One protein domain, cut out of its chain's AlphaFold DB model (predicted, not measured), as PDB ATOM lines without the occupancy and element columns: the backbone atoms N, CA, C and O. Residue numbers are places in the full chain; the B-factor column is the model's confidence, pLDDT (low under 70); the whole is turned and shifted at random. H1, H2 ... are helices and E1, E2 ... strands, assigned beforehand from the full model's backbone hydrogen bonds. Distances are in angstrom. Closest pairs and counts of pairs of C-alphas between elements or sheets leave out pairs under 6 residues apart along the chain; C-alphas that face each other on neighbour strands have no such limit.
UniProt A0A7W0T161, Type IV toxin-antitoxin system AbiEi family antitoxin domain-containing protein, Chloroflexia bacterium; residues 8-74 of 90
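Overview. This is residues 8 to 74 of the 90 residues of the protein "Type IV toxin-antitoxin system AbiEi family antitoxin domain-containing protein" of Chloroflexia bacterium (UniProt A0A7W0T161). A small sheet of three strands forms the core, with H4 covering one of its faces, H1 and H3 on the other, and short H2, between E1 and H3 along the chain, only grazing the sheet. The link of residues 56 to 63 then swings round from E3 to H4, on the opposite face. The printed part has 67 residues, with four named helices and three named strands in the order H1 E1 H2 H3 E2 E3 H4; the sheet runs E1 E3 E2, antiparallel throughout, and the class is mixed, helices and strands. The whole is compact, with a radius of gyration of the C-alphas of 10.7 A, and its C-alphas span 29 by 23 by 21 A.

Along the chain. H1, residues 8 to 16, begins at C-alpha 8 (151.823, 167.074, 114.187) and is 12.6 A long. E1 is residues 20 to 22, and H2, residues 23 to 28, follows with no residue between. H3, residues 33 to 42, spans 14.2 A. E2, residues 45 to 49, spans 11.9 A from C-alpha 45 (152.889, 172.036, 127.276), and E3, residues 52 to 55, spans 10.7 A. H4, residues 64 to 73, spans 14.6 A and ends at C-alpha 73 (146.436, 190.294, 121.873).

Arrangement. E3 is the inner strand. It is antiparallel to E1, at 139 degrees, with N 21 and O 53 2.8 A apart, and antiparallel to E2, its hairpin partner, at 150 degrees, with N 54 and O 46 2.8 A apart. E1, H2 H3 and E2 make a split strand-helix-strand unit, two strands of one sheet joined through helices, with E3 between them in the sheet, and its crossover is right-handed. Helices on both faces make three layers. H1 is on the sheet at a height of 5.6 A, over none of the strands, but only just, with 2 C-alphas falling on E1; the closest C-alphas are those of Ala 14 and Tyr 20, 4.7 A apart. H3, on the same face, is over E2 at a height of 8.0 A and stands up from the sheet at 49 degrees; C-alphas 39 and 45 are their closest, 5.4 A apart. H4, on the opposite face, is over E3 at a height of 8.4 A and runs along the strands, at 23 degrees to E3 on the local plane; C-alphas 52 and 72 are their closest, 6.4 A apart. H2 only grazes the sheet. It only just touches H1, with 3 pairs of C-alphas within 8 A, and touches H3 only at the corner. H1 and H3 are apart. In H1, H2, H3 and H4 every O i to N i+4 pair is within hydrogen-bond range.

Size, cuts and confidence. The C-alphas farthest apart, those of Asp 34 and Pro 62, are 30.4 A apart. The printed part has no cut and no long link; E3 to H4 is short, the others tight. Mean pLDDT of the printed part is 87.9, and no printed residue is under 70.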
ATOM      1  N   VAL A   8     150.980 166.669 115.315       84.56
ATOM      2  CA  VAL A   8     151.823 167.074 114.187       84.56
ATOM      3  C   VAL A   8     151.367 168.413 113.608       84.56
ATOM      4  O   VAL A   8     152.192 169.313 113.486       84.56
ATOM      5  N   ASP A   9     150.075 168.590 113.325       87.25
ATOM      6  CA  ASP A   9     149.543 169.842 112.772       87.25
ATOM      7  C   ASP A   9     149.673 170.985 113.780       87.25
ATOM      8  O   ASP A   9     150.136 172.079 113.446       87.25
ATOM      9  N   LEU A  10     149.375 170.713 115.054       90.12
ATOM     10  CA  LEU A  10     149.591 171.690 116.118       90.12
ATOM     11  C   LEU A  10     151.073 172.062 116.270       90.12
ATOM     12  O   LEU A  10     151.396 173.222 116.524       90.12
ATOM     13  N   PHE A  11     151.981 171.099 116.100       88.19
ATOM     14  CA  PHE A  11     153.419 171.348 116.133       88.19
ATOM     15  C   PHE A  11     153.875 172.216 114.955       88.19
ATOM     16  O   PHE A  11     154.693 173.105 115.164       88.19
ATOM     17  N   GLN A  12     153.321 172.035 113.750       88.00
ATOM     18  CA  GLN A  12     153.618 172.905 112.602       88.00
ATOM     19  C   GLN A  12     153.192 174.353 112.858       88.00
ATOM     20  O   GLN A  12     153.971 175.285 112.650       88.00
ATOM     21  N   ILE A  13     151.975 174.540 113.379       90.00
ATOM     22  CA  ILE A  13     151.471 175.860 113.776       90.00
ATOM     23  C   ILE A  13     152.404 176.483 114.818       90.00
ATOM     24  O   ILE A  13     152.780 177.651 114.694       90.00
ATOM     25  N   ALA A  14     152.797 175.690 115.819       90.69
ATOM     26  CA  ALA A  14     153.686 176.132 116.875       90.69
ATOM     27  C   ALA A  14     155.077 176.493 116.352       90.69
ATOM     28  O   ALA A  14     155.604 177.534 116.725       90.69
ATOM     29  N   ALA A  15     155.660 175.704 115.451       88.38
ATOM     30  CA  ALA A  15     156.970 175.975 114.868       88.38
ATOM     31  C   ALA A  15     157.005 177.323 114.127       88.38
ATOM     32  O   ALA A  15     157.916 178.124 114.345       88.38
ATOM     33  N   GLY A  16     155.961 177.641 113.352       86.19
ATOM     34  CA  GLY A  16     155.806 178.961 112.722       86.19
ATOM     35  C   GLY A  16     155.650 180.120 113.720       86.19
ATOM     36  O   GLY A  16     155.854 181.281 113.377       86.19
ATOM     37  N   GLN A  17     155.326 179.805 114.973       90.25
ATOM     38  CA  GLN A  17     155.104 180.736 116.078       90.25
ATOM     39  C   GLN A  17     156.122 180.523 117.209       90.25
ATOM     40  O   GLN A  17     155.803 180.740 118.373       90.25
ATOM     41  N   GLN A  18     157.354 180.105 116.896       89.19
ATOM     42  CA  GLN A  18     158.441 179.959 117.884       89.19
ATOM     43  C   GLN A  18     158.101 179.007 119.050       89.19
ATOM     44  O   GLN A  18     158.483 179.235 120.195       89.19
ATOM     45  N   GLY A  19     157.343 177.954 118.762       91.00
ATOM     46  CA  GLY A  19     156.883 176.960 119.724       91.00
ATOM     47  C   GLY A  19     155.559 177.293 120.408       91.00
ATOM     48  O   GLY A  19     155.118 176.493 121.236       91.00
ATOM     49  N   TYR A  20     154.914 178.420 120.078       93.31
ATOM     50  CA  TYR A  20     153.680 178.886 120.716       93.31
ATOM     51  C   TYR A  20     152.427 178.582 119.901       93.31
ATOM     52  O   TYR A  20     152.431 178.619 118.680       93.31
ATOM     53  N   PHE A  21     151.318 178.336 120.585       92.94
ATOM     54  CA  PHE A  21     150.015 178.155 119.961       92.94
ATOM     55  C   PHE A  21     148.895 178.623 120.893       92.94
ATOM     56  O   PHE A  21     149.060 178.749 122.110       92.94
ATOM     57  N   THR A  22     147.724 178.873 120.324       94.00
ATOM     58  CA  THR A  22     146.525 179.306 121.051       94.00
ATOM     59  C   THR A  22     145.573 178.144 121.332       94.00
ATOM     60  O   THR A  22     145.593 177.129 120.634       94.00
ATOM     61  N   SER A  23     144.667 178.300 122.308       91.31
ATOM     62  CA  SER A  23     143.566 177.341 122.532       91.31
ATOM     63  C   SER A  23     142.752 177.082 121.261       91.31
ATOM     64  O   SER A  23     142.323 175.958 121.026       91.31
ATOM     65  N   ARG A  24     142.549 178.122 120.441       90.75
ATOM     66  CA  ARG A  24     141.808 178.022 119.183       90.75
ATOM     67  C   ARG A  24     142.549 177.162 118.163       90.75
ATOM     68  O   ARG A  24     141.961 176.240 117.629       90.75
ATOM     69  N   GLN A  25     143.842 177.406 117.960       91.50
ATOM     70  CA  GLN A  25     144.663 176.593 117.054       91.50
ATOM     71  C   GLN A  25     144.762 175.134 117.509       91.50
ATOM     72  O   GLN A  25     144.733 174.239 116.674       91.50
ATOM     73  N   ALA A  26     144.846 174.884 118.821       91.25
ATOM     74  CA  ALA A  26     144.787 173.526 119.358       91.25
ATOM     75  C   ALA A  26     143.462 172.845 118.987       91.25
ATOM     76  O   ALA A  26     143.476 171.745 118.444       91.25
ATOM     77  N   HIS A  27     142.337 173.528 119.206       90.38
ATOM     78  CA  HIS A  27     141.019 173.020 118.841       90.38
ATOM     79  C   HIS A  27     140.885 172.767 117.331       90.38
ATOM     80  O   HIS A  27     140.422 171.701 116.931       90.38
ATOM     81  N   ASP A  28     141.333 173.711 116.501       87.94
ATOM     82  CA  ASP A  28     141.284 173.614 115.038       87.94
ATOM     83  C   ASP A  28     142.177 172.469 114.511       87.94
ATOM     84  O   ASP A  28     141.843 171.845 113.508       87.94
ATOM     85  N   ALA A  29     143.255 172.123 115.229       87.25
ATOM     86  CA  ALA A  29     144.113 170.961 114.971       87.25
ATOM     87  C   ALA A  29     143.603 169.647 115.614       87.25
ATOM     88  O   ALA A  29     144.328 168.656 115.685       87.25
ATOM     89  N   GLY A  30     142.376 169.621 116.147       88.69
ATOM     90  CA  GLY A  30     141.784 168.426 116.765       88.69
ATOM     91  C   GLY A  30     142.295 168.100 118.176       88.69
ATOM     92  O   GLY A  30     141.976 167.044 118.725       88.69
ATOM     93  N   VAL A  31     143.060 168.996 118.803       89.25
ATOM     94  CA  VAL A  31     143.524 168.868 120.191       89.25
ATOM     95  C   VAL A  31     142.495 169.511 121.122       89.25
ATOM     96  O   VAL A  31     142.402 170.733 121.248       89.25
ATOM     97  N   SER A  32     141.714 168.674 121.808       90.44
ATOM     98  CA  SER A  32     140.674 169.133 122.733       90.44
ATOM     99  C   SER A  32     141.246 169.857 123.958       90.44
ATOM    100  O   SER A  32     142.389 169.642 124.369       90.44
ATOM    101  N   ASN A  33     140.418 170.673 124.617       90.44
ATOM    102  CA  ASN A  33     140.807 171.370 125.848       90.44
ATOM    103  C   ASN A  33     141.251 170.413 126.964       90.44
ATOM    104  O   ASN A  33     142.137 170.754 127.747       90.44
ATOM    105  N   ASP A  34     140.666 169.219 127.050       92.31
ATOM    106  CA  ASP A  34     141.061 168.230 128.054       92.31
ATOM    107  C   ASP A  34     142.410 167.596 127.728       92.31
ATOM    108  O   ASP A  34     143.212 167.374 128.635       92.31
ATOM    109  N   LEU A  35     142.719 167.412 126.442       91.94
ATOM    110  CA  LEU A  35     144.038 166.973 126.008       91.94
ATOM    111  C   LEU A  35     145.099 168.060 126.248       91.94
ATOM    112  O   LEU A  35     146.191 167.756 126.724       91.94
ATOM    113  N   VAL A  36     144.759 169.340 126.045       92.56
ATOM    114  CA  VAL A  36     145.616 170.470 126.449       92.56
ATOM    115  C   VAL A  36     145.872 170.443 127.958       92.56
ATOM    116  O   VAL A  36     147.024 170.538 128.377       92.56
ATOM    117  N   LYS A  37     144.839 170.271 128.795       93.44
ATOM    118  CA  LYS A  37     145.012 170.144 130.257       93.44
ATOM    119  C   LYS A  37     145.880 168.942 130.621       93.44
ATOM    120  O   LYS A  37     146.737 169.061 131.493       93.44
ATOM    121  N   HIS A  38     145.676 167.803 129.964       93.38
ATOM    122  CA  HIS A  38     146.494 166.610 130.158       93.38
ATOM    123  C   HIS A  38     147.969 166.894 129.841       93.38
ATOM    124  O   HIS A  38     148.832 166.610 130.668       93.38
ATOM    125  N   TYR A  39     148.259 167.547 128.713       92.94
ATOM    126  CA  TYR A  39     149.619 167.915 128.318       92.94
ATOM    127  C   TYR A  39     150.243 169.032 129.159       92.94
ATOM    128  O   TYR A  39     151.461 169.057 129.325       92.94
ATOM    129  N   LEU A  40     149.441 169.921 129.748       94.06
ATOM    130  CA  LEU A  40     149.917 170.858 130.769       94.06
ATOM    131  C   LEU A  40     150.323 170.122 132.051       94.06
ATOM    132  O   LEU A  40     151.364 170.426 132.625       94.06
ATOM    133  N   ARG A  41     149.529 169.133 132.483       94.50
ATOM    134  CA  ARG A  41     149.820 168.324 133.679       94.50
ATOM    135  C   ARG A  41     151.035 167.420 133.492       94.50
ATOM    136  O   ARG A  41     151.822 167.292 134.420       94.50
ATOM    137  N   SER A  42     151.202 166.817 132.315       93.44
ATOM    138  CA  SER A  42     152.394 166.017 131.997       93.44
ATOM    139  C   SER A  42     153.630 166.874 131.709       93.44
ATOM    140  O   SER A  42     154.742 166.361 131.651       93.44
ATOM    141  N   GLY A  43     153.449 168.186 131.532       92.12
ATOM    142  CA  GLY A  43     154.521 169.129 131.258       92.12
ATOM    143  C   GLY A  43     154.943 169.207 129.791       92.12
ATOM    144  O   GLY A  43     155.822 169.997 129.466       92.12
ATOM    145  N   LYS A  44     154.308 168.457 128.886       91.75
ATOM    146  CA  LYS A  44     154.546 168.583 127.440       91.75
ATOM    147  C   LYS A  44     154.246 170.001 126.941       91.75
ATOM    148  O   LYS A  44     154.949 170.518 126.072       91.75
ATOM    149  N   PHE A  45     153.224 170.636 127.515       94.56
ATOM    150  CA  PHE A  45     152.889 172.036 127.276       94.56
ATOM    151  C   PHE A  45     153.202 172.904 128.489       94.56
ATOM    152  O   PHE A  45     153.104 172.471 129.636       94.56
ATOM    153  N   ILE A  46     153.512 174.167 128.224       94.38
ATOM    154  CA  ILE A  46     153.676 175.209 129.235       94.38
ATOM    155  C   ILE A  46     152.688 176.327 128.916       94.38
ATOM    156  O   ILE A  46     152.547 176.740 127.766       94.38
ATOM    157  N   ARG A  47     151.986 176.825 129.934       93.94
ATOM    158  CA  ARG A  47     151.088 177.971 129.782       93.94
ATOM    159  C   ARG A  47     151.902 179.260 129.808       93.94
ATOM    160  O   ARG A  47     152.480 179.592 130.834       93.94
ATOM    161  N   ALA A  48     151.910 179.978 128.690       90.19
ATOM    162  CA  ALA A  48     152.606 181.254 128.559       90.19
ATOM    163  C   ALA A  48     151.694 182.445 128.879       90.19
ATOM    164  O   ALA A  48     152.127 183.416 129.489       90.19
ATOM    165  N   HIS A  49     150.413 182.358 128.499       89.50
ATOM    166  CA  HIS A  49     149.395 183.357 128.823       89.50
ATOM    167  C   HIS A  49     148.005 182.706 128.940       89.50
ATOM    168  O   HIS A  49     147.827 181.499 128.741       89.50
ATOM    169  N   ARG A  50     146.962 183.474 129.279       88.69
ATOM    170  CA  ARG A  50     145.577 182.989 129.143       88.69
ATOM    171  C   ARG A  50     145.286 182.705 127.665       88.69
ATOM    172  O   ARG A  50     145.323 183.620 126.855       88.69
ATOM    173  N   GLY A  51     144.993 181.442 127.353       90.12
ATOM    174  CA  GLY A  51     144.688 180.988 125.994       90.12
ATOM    175  C   GLY A  51     145.903 180.819 125.076       90.12
ATOM    176  O   GLY A  51     145.701 180.551 123.895       90.12
ATOM    177  N   VAL A  52     147.130 180.958 125.598       92.81
ATOM    178  CA  VAL A  52     148.388 180.794 124.852       92.81
ATOM    179  C   VAL A  52     149.296 179.812 125.586       92.81
ATOM    180  O   VAL A  52     149.557 179.947 126.787       92.81
ATOM    181  N   TYR A  53     149.803 178.838 124.845       94.69
ATOM    182  CA  TYR A  53     150.635 177.749 125.338       94.69
ATOM    183  C   TYR A  53     151.876 177.602 124.462       94.69
ATOM    184  O   TYR A  53     151.922 178.134 123.357       94.69
ATOM    185  N   ARG A  54     152.874 176.871 124.954       93.00
ATOM    186  CA  ARG A  54     154.054 176.472 124.184       93.00
ATOM    187  C   ARG A  54     154.376 175.001 124.374       93.00
ATOM    188  O   ARG A  54     154.093 174.448 125.438       93.00
ATOM    189  N   PHE A  55     155.024 174.399 123.387       92.81
ATOM    190  CA  PHE A  55     155.700 173.118 123.571       92.81
ATOM    191  C   PHE A  55     156.921 173.305 124.480       92.81
ATOM    192  O   PHE A  55     157.681 174.261 124.319       92.81
ATOM    193  N   ARG A  56     157.109 172.410 125.458       89.50
ATOM    194  CA  ARG A  56     158.279 172.447 126.352       89.50
ATOM    195  C   ARG A  56     159.580 172.220 125.586       89.50
ATOM    196  O   ARG A  56     160.529 172.964 125.804       89.50
ATOM    197  N   ASP A  57     159.578 171.237 124.692       85.38
ATOM    198  CA  ASP A  57     160.778 170.772 123.984       85.38
ATOM    199  C   ASP A  57     161.151 171.654 122.783       85.38
ATOM    200  O   ASP A  57     162.142 171.397 122.104       85.38
ATOM    201  N   TYR A  58     160.370 172.704 122.507       84.62
ATOM    202  CA  TYR A  58     160.734 173.683 121.492       84.62
ATOM    203  C   TYR A  58     161.848 174.595 122.035       84.62
ATOM    204  O   TYR A  58     161.666 175.174 123.114       84.62
ATOM    205  N   PRO A  59     162.985 174.744 121.325       82.50
ATOM    206  CA  PRO A  59     164.108 175.540 121.803       82.50
ATOM    207  C   PRO A  59     163.703 176.982 122.139       82.50
ATOM    208  O   PRO A  59     162.979 177.609 121.360       82.50
ATOM    209  N   PRO A  60     164.159 177.531 123.279       77.56
ATOM    210  CA  PRO A  60     163.889 178.917 123.631       77.56
ATOM    211  C   PRO A  60     164.531 179.869 122.614       77.56
ATOM    212  O   PRO A  60     165.627 179.626 122.108       77.56
ATOM    213  N   SER A  61     163.846 180.976 122.332       77.00
ATOM    214  CA  SER A  61     164.291 182.017 121.399       77.00
ATOM    215  C   SER A  61     164.351 183.366 122.118       77.00
ATOM    216  O   SER A  61     163.447 183.660 122.902       77.00
ATOM    217  N   PRO A  62     165.330 184.250 121.838       73.12
ATOM    218  CA  PRO A  62     165.446 185.548 122.513       73.12
ATOM    219  C   PRO A  62     164.183 186.427 122.441       73.12
ATOM    220  O   PRO A  62     163.990 187.313 123.268       73.12
ATOM    221  N   ARG A  63     163.311 186.193 121.450       74.25
ATOM    222  CA  ARG A  63     162.083 186.973 121.204       74.25
ATOM    223  C   ARG A  63     160.797 186.260 121.637       74.25
ATOM    224  O   ARG A  63     159.705 186.712 121.302       74.25
ATOM    225  N   GLU A  64     160.898 185.160 122.380       74.50
ATOM    226  CA  GLU A  64     159.759 184.302 122.737       74.50
ATOM    227  C   GLU A  64     158.651 185.033 123.526       74.50
ATOM    228  O   GLU A  64     157.459 184.825 123.292       74.50
ATOM    229  N   HIS A  65     159.033 185.979 124.389       75.38
ATOM    230  CA  HIS A  65     158.108 186.808 125.165       75.38
ATOM    231  C   HIS A  65     157.267 187.751 124.283       75.38
ATOM    232  O   HIS A  65     156.091 187.974 124.569       75.38
ATOM    233  N   VAL A  66     157.836 188.255 123.180       80.75
ATOM    234  CA  VAL A  66     157.128 189.114 122.215       80.75
ATOM    235  C   VAL A  66     156.074 188.310 121.464       80.75
ATOM    236  O   VAL A  66     154.949 188.774 121.296       80.75
ATOM    237  N   VAL A  67     156.410 187.086 121.051       78.75
ATOM    238  CA  VAL A  67     155.477 186.199 120.342       78.75
ATOM    239  C   VAL A  67     154.308 185.810 121.246       78.75
ATOM    240  O   VAL A  67     153.152 185.917 120.836       78.75
ATOM    241  N   ALA A  68     154.588 185.444 122.500       80.00
ATOM    242  CA  ALA A  68     153.553 185.141 123.484       80.00
ATOM    243  C   ALA A  68     152.600 186.329 123.710       80.00
ATOM    244  O   ALA A  68     151.378 186.149 123.707       80.00
ATOM    245  N   ALA A  69     153.146 187.540 123.865       81.19
ATOM    246  CA  ALA A  69     152.360 188.760 124.036       81.19
ATOM    247  C   ALA A  69     151.524 189.088 122.788       81.19
ATOM    248  O   ALA A  69     150.343 189.413 122.906       81.19
ATOM    249  N   TRP A  70     152.091 188.942 121.588       83.69
ATOM    250  CA  TRP A  70     151.375 189.185 120.334       83.69
ATOM    251  C   TRP A  70     150.189 188.227 120.173       83.69
ATOM    252  O   TRP A  70     149.070 188.662 119.883       83.69
ATOM    253  N   LEU A  71     150.395 186.930 120.417       81.81
ATOM    254  CA  LEU A  71     149.326 185.930 120.344       81.81
ATOM    255  C   LEU A  71     148.226 186.182 121.377       81.81
ATOM    256  O   LEU A  71     147.050 185.992 121.072       81.81
ATOM    257  N   ALA A  72     148.583 186.669 122.567       80.88
ATOM    258  CA  ALA A  72     147.614 187.019 123.600       80.88
ATOM    259  C   ALA A  72     146.707 188.200 123.205       80.88
ATOM    260  O   ALA A  72     145.555 188.243 123.635       80.88
ATOM    261  N   VAL A  73     147.197 189.130 122.374       84.50
ATOM    262  CA  VAL A  73     146.436 190.294 121.873       84.50
ATOM    263  C   VAL A  73     145.571 189.944 120.643       84.50
ATOM    264  O   VAL A  73     144.664 190.694 120.292       84.50
ATOM    265  N   GLY A  74     145.778 188.775 120.022       72.19
ATOM    266  CA  GLY A  74     144.812 188.177 119.089       72.19
ATOM    267  C   GLY A  74     144.889 188.634 117.626       72.19
ATOM    268  O   GLY A  74     143.875 188.607 116.935       72.19
TER     269      GLY A  74